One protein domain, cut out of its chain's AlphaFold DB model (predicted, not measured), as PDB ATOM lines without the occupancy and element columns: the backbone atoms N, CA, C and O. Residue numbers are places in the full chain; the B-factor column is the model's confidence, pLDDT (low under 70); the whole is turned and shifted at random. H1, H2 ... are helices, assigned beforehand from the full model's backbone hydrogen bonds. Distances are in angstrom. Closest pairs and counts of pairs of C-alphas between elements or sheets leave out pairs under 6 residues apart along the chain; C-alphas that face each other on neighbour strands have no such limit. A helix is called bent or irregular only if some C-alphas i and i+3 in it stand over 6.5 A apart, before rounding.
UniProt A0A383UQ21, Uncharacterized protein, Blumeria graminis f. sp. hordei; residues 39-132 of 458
ATOM      1  N   VAL A  39     144.289 153.308 182.199       90.75
ATOM      2  CA  VAL A  39     142.876 153.696 182.092       90.75
ATOM      3  C   VAL A  39     142.475 153.751 180.614       90.75
ATOM      4  O   VAL A  39     143.280 154.133 179.762       90.75
ATOM      5  N   ARG A  40     141.221 153.403 180.288       93.12
ATOM      6  CA  ARG A  40     140.682 153.444 178.912       93.12
ATOM      7  C   ARG A  40     141.054 154.736 178.171       93.12
ATOM      8  O   ARG A  40     141.524 154.652 177.043       93.12
ATOM      9  N   MET A  41     140.931 155.894 178.820       95.62
ATOM     10  CA  MET A  41     141.281 157.191 178.225       95.62
ATOM     11  C   MET A  41     142.768 157.310 177.870       95.62
ATOM     12  O   MET A  41     143.090 157.797 176.792       95.62
ATOM     13  N   ARG A  42     143.682 156.806 178.714       93.75
ATOM     14  CA  ARG A  42     145.120 156.768 178.393       93.75
ATOM     15  C   ARG A  42     145.399 155.851 177.206       93.75
ATOM     16  O   ARG A  42     146.133 156.242 176.308       93.75
ATOM     17  N   ARG A  43     144.756 154.679 177.149       93.81
ATOM     18  CA  ARG A  43     144.884 153.766 175.999       93.81
ATOM     19  C   ARG A  43     144.413 154.424 174.700       93.81
ATOM     20  O   ARG A  43     145.125 154.358 173.705       93.81
ATOM     21  N   MET A  44     143.269 155.111 174.721       95.38
ATOM     22  CA  MET A  44     142.756 155.853 173.558       95.38
ATOM     23  C   MET A  44     143.673 157.020 173.166       95.38
ATOM     24  O   MET A  44     143.929 157.224 171.982       95.38
ATOM     25  N   MET A  45     144.224 157.747 174.142       95.19
ATOM     26  CA  MET A  45     145.204 158.808 173.903       95.19
ATOM     27  C   MET A  45     146.458 158.269 173.202       95.19
ATOM     28  O   MET A  45     146.848 158.807 172.170       95.19
ATOM     29  N   PHE A  46     147.077 157.198 173.714       95.19
ATOM     30  CA  PHE A  46     148.267 156.611 173.086       95.19
ATOM     31  C   PHE A  46     147.957 155.978 171.728       95.19
ATOM     32  O   PHE A  46     148.775 156.066 170.815       95.19
ATOM     33  N   GLN A  47     146.764 155.405 171.547       94.75
ATOM     34  CA  GLN A  47     146.310 154.936 170.239       94.75
ATOM     35  C   GLN A  47     146.241 156.085 169.225       94.75
ATOM     36  O   GLN A  47     146.664 155.913 168.082       94.75
ATOM     37  N   TRP A  48     145.745 157.259 169.628       95.06
ATOM     38  CA  TRP A  48     145.749 158.447 168.774       95.06
ATOM     39  C   TRP A  48     147.172 158.955 168.524       95.06
ATOM     40  O   TRP A  48     147.528 159.185 167.369       95.06
ATOM     41  N   LEU A  49     148.003 159.058 169.569       96.00
ATOM     42  CA  LEU A  49     149.381 159.556 169.479       96.00
ATOM     43  C   LEU A  49     150.242 158.705 168.535       96.00
ATOM     44  O   LEU A  49     150.994 159.244 167.733       96.00
ATOM     45  N   ASN A  50     150.076 157.384 168.581       94.31
ATOM     46  CA  ASN A  50     150.825 156.446 167.742       94.31
ATOM     47  C   ASN A  50     150.304 156.366 166.297       94.31
ATOM     48  O   ASN A  50     151.016 155.865 165.428       94.31
ATOM     49  N   ARG A  51     149.073 156.832 166.038       92.81
ATOM     50  CA  ARG A  51     148.476 156.901 164.695       92.81
ATOM     51  C   ARG A  51     148.553 158.330 164.158       92.81
ATOM     52  O   ARG A  51     149.554 158.706 163.567       92.81
ATOM     53  N   VAL A  52     147.513 159.125 164.399       94.25
ATOM     54  CA  VAL A  52     147.371 160.495 163.882       94.25
ATOM     55  C   VAL A  52     148.405 161.437 164.497       94.25
ATOM     56  O   VAL A  52     148.996 162.251 163.794       94.25
ATOM     57  N   GLY A  53     148.660 161.306 165.803       94.75
ATOM     58  CA  GLY A  53     149.582 162.176 166.530       94.75
ATOM     59  C   GLY A  53     151.035 162.078 166.057       94.75
ATOM     60  O   GLY A  53     151.785 163.042 166.182       94.75
ATOM     61  N   LYS A  54     151.417 160.952 165.442       94.50
ATOM     62  CA  LYS A  54     152.764 160.709 164.914       94.50
ATOM     63  C   LYS A  54     153.155 161.729 163.843       94.50
ATOM     64  O   LYS A  54     154.329 162.074 163.742       94.50
ATOM     65  N   ASN A  55     152.180 162.256 163.103       93.69
ATOM     66  CA  ASN A  55     152.399 163.285 162.085       93.69
ATOM     67  C   ASN A  55     152.980 164.585 162.655       93.69
ATOM     68  O   ASN A  55     153.632 165.317 161.923       93.69
ATOM     69  N   PHE A  56     152.751 164.871 163.939       94.38
ATOM     70  CA  PHE A  56     153.197 166.101 164.598       94.38
ATOM     71  C   PHE A  56     154.524 165.938 165.343       94.38
ATOM     72  O   PHE A  56     154.987 166.881 165.976       94.38
ATOM     73  N   TYR A  57     155.135 164.749 165.297       93.62
ATOM     74  CA  TYR A  57     156.420 164.511 165.953       93.62
ATOM     75  C   TYR A  57     157.551 165.305 165.286       93.62
ATOM     76  O   TYR A  57     158.428 165.830 165.968       93.62
ATOM     77  N   TYR A  58     157.503 165.421 163.957       92.12
ATOM     78  CA  TYR A  58     158.404 166.257 163.170       92.12
ATOM     79  C   TYR A  58     157.606 167.324 162.415       92.12
ATOM     80  O   TYR A  58     156.450 167.084 162.045       92.12
ATOM     81  N   PRO A  59     158.196 168.504 162.169       92.62
ATOM     82  CA  PRO A  59     157.553 169.520 161.357       92.62
ATOM     83  C   PRO A  59     157.364 169.020 159.922       92.62
ATOM     84  O   PRO A  59     158.169 168.250 159.392       92.62
ATOM     85  N   LEU A  60     156.273 169.454 159.295       90.88
ATOM     86  CA  LEU A  60     156.027 169.147 157.893       90.88
ATOM     87  C   LEU A  60     156.970 170.002 157.042       90.88
ATOM     88  O   LEU A  60     157.064 171.212 157.240       90.88
ATOM     89  N   LYS A  61     157.672 169.380 156.093       84.62
ATOM     90  CA  LYS A  61     158.546 170.118 155.177       84.62
ATOM     91  C   LYS A  61     157.708 171.046 154.299       84.62
ATOM     92  O   LYS A  61     156.629 170.666 153.842       84.62
ATOM     93  N   ASP A  62     158.205 172.263 154.111       77.38
ATOM     94  CA  ASP A  62     157.666 173.269 153.189       77.38
ATOM     95  C   ASP A  62     156.223 173.742 153.461       77.38
ATOM     96  O   ASP A  62     155.639 174.474 152.663       77.38
ATOM     97  N   SER A  63     155.637 173.383 154.608       84.88
ATOM     98  CA  SER A  63     154.253 173.712 154.964       84.88
ATOM     99  C   SER A  63     154.053 173.763 156.477       84.88
ATOM    100  O   SER A  63     154.787 173.146 157.240       84.88
ATOM    101  N   THR A  64     152.995 174.439 156.916       91.12
ATOM    102  CA  THR A  64     152.514 174.352 158.299       91.12
ATOM    103  C   THR A  64     151.986 172.951 158.612       91.12
ATOM    104  O   THR A  64     151.418 172.284 157.743       91.12
ATOM    105  N   ASN A  65     152.164 172.510 159.861       95.06
ATOM    106  CA  ASN A  65     151.736 171.198 160.354       95.06
ATOM    107  C   ASN A  65     150.681 171.341 161.464       95.06
ATOM    108  O   ASN A  65     150.922 171.017 162.627       95.06
ATOM    109  N   TYR A  66     149.524 171.906 161.120       95.19
ATOM    110  CA  TYR A  66     148.438 172.144 162.069       95.19
ATOM    111  C   TYR A  66     147.366 171.056 162.037       95.19
ATOM    112  O   TYR A  66     147.151 170.398 161.024       95.19
ATOM    113  N   LEU A  67     146.624 170.916 163.141       92.88
ATOM    114  CA  LEU A  67     145.534 169.940 163.271       92.88
ATOM    115  C   LEU A  67     144.455 170.112 162.188       92.88
ATOM    116  O   LEU A  67     143.892 169.120 161.729       92.88
ATOM    117  N   GLY A  68     144.186 171.352 161.755       91.00
ATOM    118  CA  GLY A  68     143.195 171.658 160.717       91.00
ATOM    119  C   GLY A  68     143.529 171.098 159.328       91.00
ATOM    120  O   GLY A  68     142.618 170.882 158.526       91.00
ATOM    121  N   ALA A  69     144.805 170.793 159.063       92.44
ATOM    122  CA  ALA A  69     145.267 170.225 157.795       92.44
ATOM    123  C   ALA A  69     144.834 168.760 157.596       92.44
ATOM    124  O   ALA A  69     144.803 168.260 156.469       92.44
ATOM    125  N   TYR A  70     144.498 168.057 158.684       94.00
ATOM    126  CA  TYR A  70     144.293 166.613 158.678       94.00
ATOM    127  C   TYR A  70     142.821 166.197 158.784       94.00
ATOM    128  O   TYR A  70     141.934 166.906 159.277       94.00
ATOM    129  N   ASN A  71     142.561 164.989 158.302       92.19
ATOM    130  CA  ASN A  71     141.307 164.268 158.466       92.19
ATOM    131  C   ASN A  71     141.312 163.560 159.832       92.19
ATOM    132  O   ASN A  71     142.355 163.410 160.467       92.19
ATOM    133  N   VAL A  72     140.170 163.001 160.244       90.31
ATOM    134  CA  VAL A  72     140.080 162.149 161.453       90.31
ATOM    135  C   VAL A  72     141.052 160.957 161.390       90.31
ATOM    136  O   VAL A  72     141.571 160.519 162.412       90.31
ATOM    137  N   ASN A  73     141.354 160.482 160.180       90.50
ATOM    138  CA  ASN A  73     142.266 159.365 159.932       90.50
ATOM    139  C   ASN A  73     143.754 159.759 159.966       90.50
ATOM    140  O   ASN A  73     144.610 158.883 159.873       90.50
ATOM    141  N   GLY A  74     144.080 161.052 160.081       91.44
ATOM    142  CA  GLY A  74     145.460 161.547 160.047       91.44
ATOM    143  C   GLY A  74     146.075 161.631 158.650       91.44
ATOM    144  O   GLY A  74     147.286 161.761 158.524       91.44
ATOM    145  N   THR A  75     145.273 161.585 157.590       93.25
ATOM    146  CA  THR A  75     145.714 161.931 156.232       93.25
ATOM    147  C   THR A  75     145.558 163.433 155.994       93.25
ATOM    148  O   THR A  75     144.679 164.057 156.588       93.25
ATOM    149  N   LEU A  76     146.420 164.031 155.165       93.62
ATOM    150  CA  LEU A  76     146.318 165.447 154.792       93.62
ATOM    151  C   LEU A  76     145.127 165.662 153.852       93.62
ATOM    152  O   LEU A  76     145.060 165.030 152.796       93.62
ATOM    153  N   ARG A  77     144.243 166.608 154.185       92.69
ATOM    154  CA  ARG A  77     143.045 166.928 153.390       92.69
ATOM    155  C   ARG A  77     143.402 167.291 151.957       92.69
ATOM    156  O   ARG A  77     142.863 166.695 151.038       92.69
ATOM    157  N   ARG A  78     144.392 168.169 151.765       91.81
ATOM    158  CA  ARG A  78     144.836 168.614 150.431       91.81
ATOM    159  C   ARG A  78     145.341 167.488 149.524       91.81
ATOM    160  O   ARG A  78     145.234 167.591 148.308       91.81
ATOM    161  N   VAL A  79     145.911 166.427 150.101       92.06
ATOM    162  CA  VAL A  79     146.394 165.267 149.332       92.06
ATOM    163  C   VAL A  79     145.206 164.426 148.880       92.06
ATOM    164  O   VAL A  79     145.152 164.022 147.724       92.06
ATOM    165  N   VAL A  80     144.233 164.226 149.773       92.56
ATOM    166  CA  VAL A  80     142.981 163.531 149.452       92.56
ATOM    167  C   VAL A  80     142.196 164.306 148.396       92.56
ATOM    168  O   VAL A  80     141.821 163.725 147.381       92.56
ATOM    169  N   ASP A  81     142.031 165.615 148.584       91.81
ATOM    170  CA  ASP A  81     141.331 166.495 147.648       91.81
ATOM    171  C   ASP A  81     141.995 166.445 146.256       91.81
ATOM    172  O   ASP A  81     141.301 166.233 145.264       91.81
ATOM    173  N   ARG A  82     143.337 166.511 146.175       91.44
ATOM    174  CA  ARG A  82     144.077 166.343 144.909       91.44
ATOM    175  C   ARG A  82     143.851 164.966 144.278       91.44
ATOM    176  O   ARG A  82     143.621 164.879 143.079       91.44
ATOM    177  N   SER A  83     143.935 163.883 145.052       91.50
ATOM    178  CA  SER A  83     143.716 162.536 144.499       91.50
ATOM    179  C   SER A  83     142.296 162.361 143.955       91.50
ATOM    180  O   SER A  83     142.111 161.724 142.922       91.50
ATOM    181  N   ALA A  84     141.303 162.981 144.599       93.00
ATOM    182  CA  ALA A  84     139.922 162.962 144.140       93.00
ATOM    183  C   ALA A  84     139.745 163.751 142.835       93.00
ATOM    184  O   ALA A  84     139.076 163.265 141.927       93.00
ATOM    185  N   THR A  85     140.371 164.929 142.702       92.19
ATOM    186  CA  THR A  85     140.326 165.695 141.444       92.19
ATOM    187  C   THR A  85     141.013 164.948 140.305       92.19
ATOM    188  O   THR A  85     140.455 164.866 139.216       92.19
ATOM    189  N   GLN A  86     142.176 164.343 140.571       92.00
ATOM    190  CA  GLN A  86     142.901 163.538 139.585       92.00
ATOM    191  C   GLN A  86     142.074 162.327 139.130       92.00
ATOM    192  O   GLN A  86     142.021 162.038 137.939       92.00
ATOM    193  N   ALA A  87     141.387 161.641 140.049       92.50
ATOM    194  CA  ALA A  87     140.510 160.522 139.706       92.50
ATOM    195  C   ALA A  87     139.328 160.957 138.821       92.50
ATOM    196  O   ALA A  87     139.054 160.312 137.814       92.50
ATOM    197  N   GLN A  88     138.680 162.081 139.147       93.25
ATOM    198  CA  GLN A  88     137.579 162.624 138.342       93.25
ATOM    199  C   GLN A  88     138.018 163.012 136.926       93.25
ATOM    200  O   GLN A  88     137.263 162.824 135.978       93.25
ATOM    201  N   GLU A  89     139.220 163.562 136.765       92.00
ATOM    202  CA  GLU A  89     139.764 163.935 135.455       92.00
ATOM    203  C   GLU A  89     140.043 162.706 134.581       92.00
ATOM    204  O   GLU A  89     139.654 162.674 133.413       92.00
ATOM    205  N   LEU A  90     140.606 161.646 135.170       92.19
ATOM    206  CA  LEU A  90     140.804 160.370 134.480       92.19
ATOM    207  C   LEU A  90     139.464 159.729 134.079       92.19
ATOM    208  O   LEU A  90     139.328 159.256 132.953       92.19
ATOM    209  N   GLU A  91     138.457 159.748 134.959       92.31
ATOM    210  CA  GLU A  91     137.109 159.243 134.655       92.31
ATOM    211  C   GLU A  91     136.428 160.038 133.530       92.31
ATOM    212  O   GLU A  91     135.777 159.452 132.660       92.31
ATOM    213  N   ARG A  92     136.605 161.365 133.495       92.62
ATOM    214  CA  ARG A  92     136.097 162.216 132.406       92.62
ATOM    215  C   ARG A  92     136.704 161.840 131.062       92.62
ATOM    216  O   ARG A  92     135.981 161.707 130.088       92.62
ATOM    217  N   ILE A  93     138.010 161.612 130.991       90.12
ATOM    218  CA  ILE A  93     138.644 161.232 129.721       90.12
ATOM    219  C   ILE A  93     138.225 159.822 129.310       90.12
ATOM    220  O   ILE A  93     137.894 159.593 128.150       90.12
ATOM    221  N   GLN A  94     138.132 158.891 130.260       90.06
ATOM    222  CA  GLN A  94     137.629 157.543 129.988       90.06
ATOM    223  C   GLN A  94     136.180 157.535 129.486       90.06
ATOM    224  O   GLN A  94     135.825 156.688 128.667       90.06
ATOM    225  N   THR A  95     135.335 158.447 129.969       90.69
ATOM    226  CA  THR A  95     133.961 158.602 129.470       90.69
ATOM    227  C   THR A  95     133.946 159.240 128.081       90.69
ATOM    228  O   THR A  95     133.317 158.676 127.191       90.69
ATOM    229  N   THR A  96     134.745 160.281 127.830       89.50
ATOM    230  CA  THR A  96     134.899 160.876 126.487       89.50
ATOM    231  C   THR A  96     135.407 159.870 125.446       89.50
ATOM    232  O   THR A  96     134.918 159.866 124.319       89.50
ATOM    233  N   ILE A  97     136.339 158.978 125.812       89.19
ATOM    234  CA  ILE A  97     136.829 157.891 124.940       89.19
ATOM    235  C   ILE A  97     135.687 156.946 124.546       89.19
ATOM    236  O   ILE A  97     135.628 156.487 123.408       89.19
ATOM    237  N   LYS A  98     134.776 156.645 125.481       88.25
ATOM    238  CA  LYS A  98     133.616 155.782 125.216       88.25
ATOM    239  C   LYS A  98     132.572 156.467 124.333       88.25
ATOM    240  O   LYS A  98     131.909 155.782 123.564       88.25
ATOM    241  N   GLU A  99     132.411 157.780 124.465       88.62
ATOM    242  CA  GLU A  99     131.407 158.565 123.737       88.62
ATOM    243  C   GLU A  99     131.853 158.947 122.313       88.62
ATOM    244  O   GLU A  99     131.009 159.016 121.423       88.62
ATOM    245  N   ASN A 100     133.157 159.137 122.069       85.38
ATOM    246  CA  ASN A 100     133.706 159.566 120.776       85.38
ATOM    247  C   ASN A 100     134.729 158.555 120.207       85.38
ATOM    248  O   ASN A 100     135.939 158.750 120.368       85.38
ATOM    249  N   PRO A 101     134.284 157.505 119.487       78.12
ATOM    250  CA  PRO A 101     135.168 156.465 118.951       78.12
ATOM    251  C   PRO A 101     136.137 156.959 117.858       78.12
ATOM    252  O   PRO A 101     137.132 156.296 117.580       78.12
ATOM    253  N   GLU A 102     135.888 158.125 117.256       80.81
ATOM    254  CA  GLU A 102     136.730 158.705 116.196       80.81
ATOM    255  C   GLU A 102     138.027 159.354 116.719       80.81
ATOM    256  O   GLU A 102     138.955 159.568 115.946       80.81
ATOM    257  N   ARG A 103     138.122 159.657 118.026       81.00
ATOM    258  CA  ARG A 103     139.275 160.352 118.648       81.00
ATOM    259  C   ARG A 103     139.973 159.522 119.730       81.00
ATOM    260  O   ARG A 103     140.596 160.065 120.639       81.00
ATOM    261  N   VAL A 104     139.841 158.199 119.660       85.94
ATOM    262  CA  VAL A 104     140.310 157.275 120.706       85.94
ATOM    263  C   VAL A 104     141.822 157.349 120.906       85.94
ATOM    264  O   VAL A 104     142.254 157.429 122.050       85.94
ATOM    265  N   GLU A 105     142.613 157.369 119.830       83.50
ATOM    266  CA  GLU A 105     144.081 157.429 119.925       83.50
ATOM    267  C   GLU A 105     144.553 158.735 120.585       83.50
ATOM    268  O   GLU A 105     145.324 158.697 121.542       83.50
ATOM    269  N   GLU A 106     144.015 159.891 120.166       84.75
ATOM    270  CA  GLU A 106     144.349 161.198 120.758       84.75
ATOM    271  C   GLU A 106     144.035 161.254 122.264       84.75
ATOM    272  O   GLU A 106     144.848 161.720 123.064       84.75
ATOM    273  N   LEU A 107     142.855 160.764 122.658       87.06
ATOM    274  CA  LEU A 107     142.401 160.769 124.050       87.06
ATOM    275  C   LEU A 107     143.142 159.736 124.916       87.06
ATOM    276  O   LEU A 107     143.305 159.947 126.118       87.06
ATOM    277  N   GLN A 108     143.596 158.623 124.332       87.94
ATOM    278  CA  GLN A 108     144.444 157.641 125.015       87.94
ATOM    279  C   GLN A 108     145.844 158.202 125.285       87.94
ATOM    280  O   GLN A 108     146.332 158.082 126.409       87.94
ATOM    281  N   ASP A 109     146.442 158.887 124.308       90.38
ATOM    282  CA  ASP A 109     147.712 159.598 124.484       90.38
ATOM    283  C   ASP A 109     147.605 160.688 125.563       90.38
ATOM    284  O   ASP A 109     148.517 160.880 126.375       90.38
ATOM    285  N   GLU A 110     146.490 161.422 125.591       89.56
ATOM    286  CA  GLU A 110     146.199 162.416 126.625       89.56
ATOM    287  C   GLU A 110     146.052 161.770 128.012       89.56
ATOM    288  O   GLU A 110     146.640 162.253 128.985       89.56
ATOM    289  N   LEU A 111     145.348 160.637 128.101       90.75
ATOM    290  CA  LEU A 111     145.194 159.868 129.334       90.75
ATOM    291  C   LEU A 111     146.547 159.377 129.872       90.75
ATOM    292  O   LEU A 111     146.815 159.507 131.068       90.75
ATOM    293  N   GLU A 112     147.420 158.846 129.013       91.88
ATOM    294  CA  GLU A 112     148.749 158.372 129.414       91.88
ATOM    295  C   GLU A 112     149.642 159.527 129.893       91.88
ATOM    296  O   GLU A 112     150.280 159.433 130.951       91.88
ATOM    297  N   LYS A 113     149.627 160.661 129.178       92.25
ATOM    298  CA  LYS A 113     150.318 161.891 129.601       92.25
ATOM    299  C   LYS A 113     149.818 162.373 130.962       92.25
ATOM    300  O   LYS A 113     150.636 162.718 131.821       92.25
ATOM    301  N   LEU A 114     148.506 162.354 131.196       90.88
ATOM    302  CA  LEU A 114     147.921 162.751 132.475       90.88
ATOM    303  C   LEU A 114     148.299 161.803 133.606       90.88
ATOM    304  O   LEU A 114     148.722 162.279 134.656       90.88
ATOM    305  N   ILE A 115     148.246 160.486 133.396       92.38
ATOM    306  CA  ILE A 115     148.688 159.498 134.392       92.38
ATOM    307  C   ILE A 115     150.151 159.738 134.771       92.38
ATOM    308  O   ILE A 115     150.485 159.771 135.959       92.38
ATOM    309  N   LYS A 116     151.021 159.964 133.780       92.88
ATOM    310  CA  LYS A 116     152.433 160.276 134.017       92.88
ATOM    311  C   LYS A 116     152.594 161.570 134.822       92.88
ATOM    312  O   LYS A 116     153.320 161.584 135.816       92.88
ATOM    313  N   SER A 117     151.849 162.618 134.465       89.88
ATOM    314  CA  SER A 117     151.859 163.890 135.194       89.88
ATOM    315  C   SER A 117     151.348 163.746 136.636       89.88
ATOM    316  O   SER A 117     151.953 164.277 137.566       89.88
ATOM    317  N   HIS A 118     150.290 162.962 136.867       90.56
ATOM    318  CA  HIS A 118     149.741 162.691 138.195       90.56
ATOM    319  C   HIS A 118     150.728 161.885 139.042       90.56
ATOM    320  O   HIS A 118     150.906 162.184 140.226       90.56
ATOM    321  N   ALA A 119     151.429 160.917 138.443       89.44
ATOM    322  CA  ALA A 119     152.479 160.153 139.107       89.44
ATOM    323  C   ALA A 119     153.650 161.053 139.542       89.44
ATOM    324  O   ALA A 119     154.151 160.914 140.660       89.44
ATOM    325  N   GLU A 120     154.050 162.022 138.717       87.81
ATOM    326  CA  GLU A 120     155.063 163.025 139.068       87.81
ATOM    327  C   GLU A 120     154.569 163.959 140.183       87.81
ATOM    328  O   GLU A 120     155.249 164.135 141.196       87.81
ATOM    329  N   GLN A 121     153.341 164.470 140.066       83.94
ATOM    330  CA  GLN A 121     152.719 165.334 141.072       83.94
ATOM    331  C   GLN A 121     152.472 164.626 142.408       83.94
ATOM    332  O   GLN A 121     152.463 165.285 143.446       83.94
ATOM    333  N   SER A 122     152.277 163.305 142.423       83.62
ATOM    334  CA  SER A 122     152.055 162.552 143.664       83.62
ATOM    335  C   SER A 122     153.284 162.539 144.585       83.62
ATOM    336  O   SER A 122     153.143 162.392 145.799       83.62
ATOM    337  N   LYS A 123     154.486 162.751 144.027       85.19
ATOM    338  CA  LYS A 123     155.747 162.842 144.781       85.19
ATOM    339  C   LYS A 123     155.893 164.171 145.526       85.19
ATOM    340  O   LYS A 123     156.610 164.229 146.523       85.19
ATOM    341  N   VAL A 124     155.231 165.231 145.055       84.75
ATOM    342  CA  VAL A 124     155.355 166.591 145.595       84.75
ATOM    343  C   VAL A 124     154.105 166.947 146.388       84.75
ATOM    344  O   VAL A 124     152.980 166.842 145.894       84.75
ATOM    345  N   LEU A 125     154.281 167.420 147.622       85.69
ATOM    346  CA  LEU A 125     153.148 167.854 148.432       85.69
ATOM    347  C   LEU A 125     152.409 169.019 147.754       85.69
ATOM    348  O   LEU A 125     153.048 169.949 147.263       85.69
ATOM    349  N   PRO A 126     151.064 169.006 147.739       87.19
ATOM    350  CA  PRO A 126     150.306 170.158 147.285       87.19
ATOM    351  C   PRO A 126     150.614 171.406 148.104       87.19
ATOM    352  O   PRO A 126     150.930 171.311 149.293       87.19
ATOM    353  N   SER A 127     150.486 172.567 147.459       85.44
ATOM    354  CA  SER A 127     150.646 173.859 148.114       85.44
ATOM    355  C   SER A 127     149.676 174.002 149.289       85.44
ATOM    356  O   SER A 127     148.578 173.434 149.308       85.44
ATOM    357  N   ALA A 128     150.109 174.754 150.301       87.44
ATOM    358  CA  ALA A 128     149.314 174.965 151.497       87.44
ATOM    359  C   ALA A 128     148.006 175.692 151.167       87.44
ATOM    360  O   ALA A 128     147.997 176.751 150.542       87.44
ATOM    361  N   THR A 129     146.894 175.114 151.611       88.81
ATOM    362  CA  THR A 129     145.566 175.727 151.520       88.81
ATOM    363  C   THR A 129     145.275 176.511 152.799       88.81
ATOM    364  O   THR A 129     145.864 176.253 153.846       88.81
ATOM    365  N   ARG A 130     144.286 177.414 152.771       88.50
ATOM    366  CA  ARG A 130     143.804 178.154 153.953       88.50
ATOM    367  C   ARG A 130     143.570 177.266 155.190       88.50
ATOM    368  O   ARG A 130     143.862 177.678 156.303       88.50
ATOM    369  N   ARG A 131     143.082 176.031 155.008       88.44
ATOM    370  CA  ARG A 131     142.860 175.063 156.102       88.44
ATOM    371  C   ARG A 131     144.159 174.608 156.768       88.44
ATOM    372  O   ARG A 131     144.180 174.412 157.979       88.44
ATOM    373  N   ASP A 132     145.240 174.488 156.007       91.12
ATOM    374  CA  ASP A 132     146.538 174.074 156.545       91.12
ATOM    375  C   ASP A 132     147.133 175.137 157.465       91.12
ATOM    376  O   ASP A 132     147.959 174.817 158.313       91.12
TER     377      ASP A 132
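Overview. This is residues 39 to 132 of the 458 residues of an uncharacterized protein of Blumeria graminis f. sp. hordei (UniProt A0A383UQ21). A long helical hairpin, H3 and H4 side by side, makes most of the length of a rod-like domain, and at its open end a long looped stretch, residues 57 to 76, joins it to two short helices, H1 and H2. Residues 39 to 44, of which 40 to 44 belong to H1, stick out at the end away from the hairpin's tip, while the tail after H4 turns back toward the looped stretch. The printed part has 94 residues with four named helices, in the order H1, H2, H3, H4, and no named strand; the class is all helix. The whole is only just extended, close to loose, with a radius of gyration of the C-alphas of 19.0 A, and it spans 66 by 30 by 20 A.

Along the chain. The printed part begins at Val 39, and H1 follows as residues 40 to 50, 15.4 A from first to last C-alpha, with C-alpha 40 at (140.682, 153.444, 178.912). H2 is residues 52 to 56, 8.1 A long; it is neither bent nor irregular, but only just: C-alphas 52 and 55 are 6.0 A apart. H3, the longest helix by residues, is residues 77 to 99 and 32.9 A long, with C-alpha 77 at (143.045, 166.928, 153.390). H4 is residues 101 to 122, 30.5 A long, and ends with C-alpha 122 at (152.055, 162.552, 143.664). H4 is irregular, with C-alphas 102 and 105 8.3 A apart, and has a kink of 33 degrees near residue 108.

Arrangement. H1 and H2 are near each other, with 6 pairs of C-alphas within 10 A, and meet only through their link. H1 is apart from H3 and from H4, and H2 is apart from both as well. H3 and H4 form a helical hairpin. They touch, with 12 pairs of C-alphas within 8 A; the closest C-alphas are those of Ile 97 and Val 104, 5.5 A apart. They run opposite ways at a shallow tilt of 13 degrees, 11.4 A from centre to centre. In H1 and H3 every O i to N i+4 pair is within hydrogen-bond range; in H4 16 of 18 are, and in H2 0 of 1, beside 2 of 2 O i to N i+3 pairs.

Size, cuts and confidence. The two C-alphas farthest apart are those of Val 39 and Glu 102, 66.4 A. Residues 39 to 44 stand free, and so do residues 98 to 103, of which 101 to 103 belong to H4; without these stretches the body spans 53 by 24 by 21 A. The links from H1 to H2 and from H3 to H4 are tight, and the link from H2 to H3, with 20 residues, is long. The printed part has no cut. Its mean pLDDT is 90.4, and no printed residue is under 70.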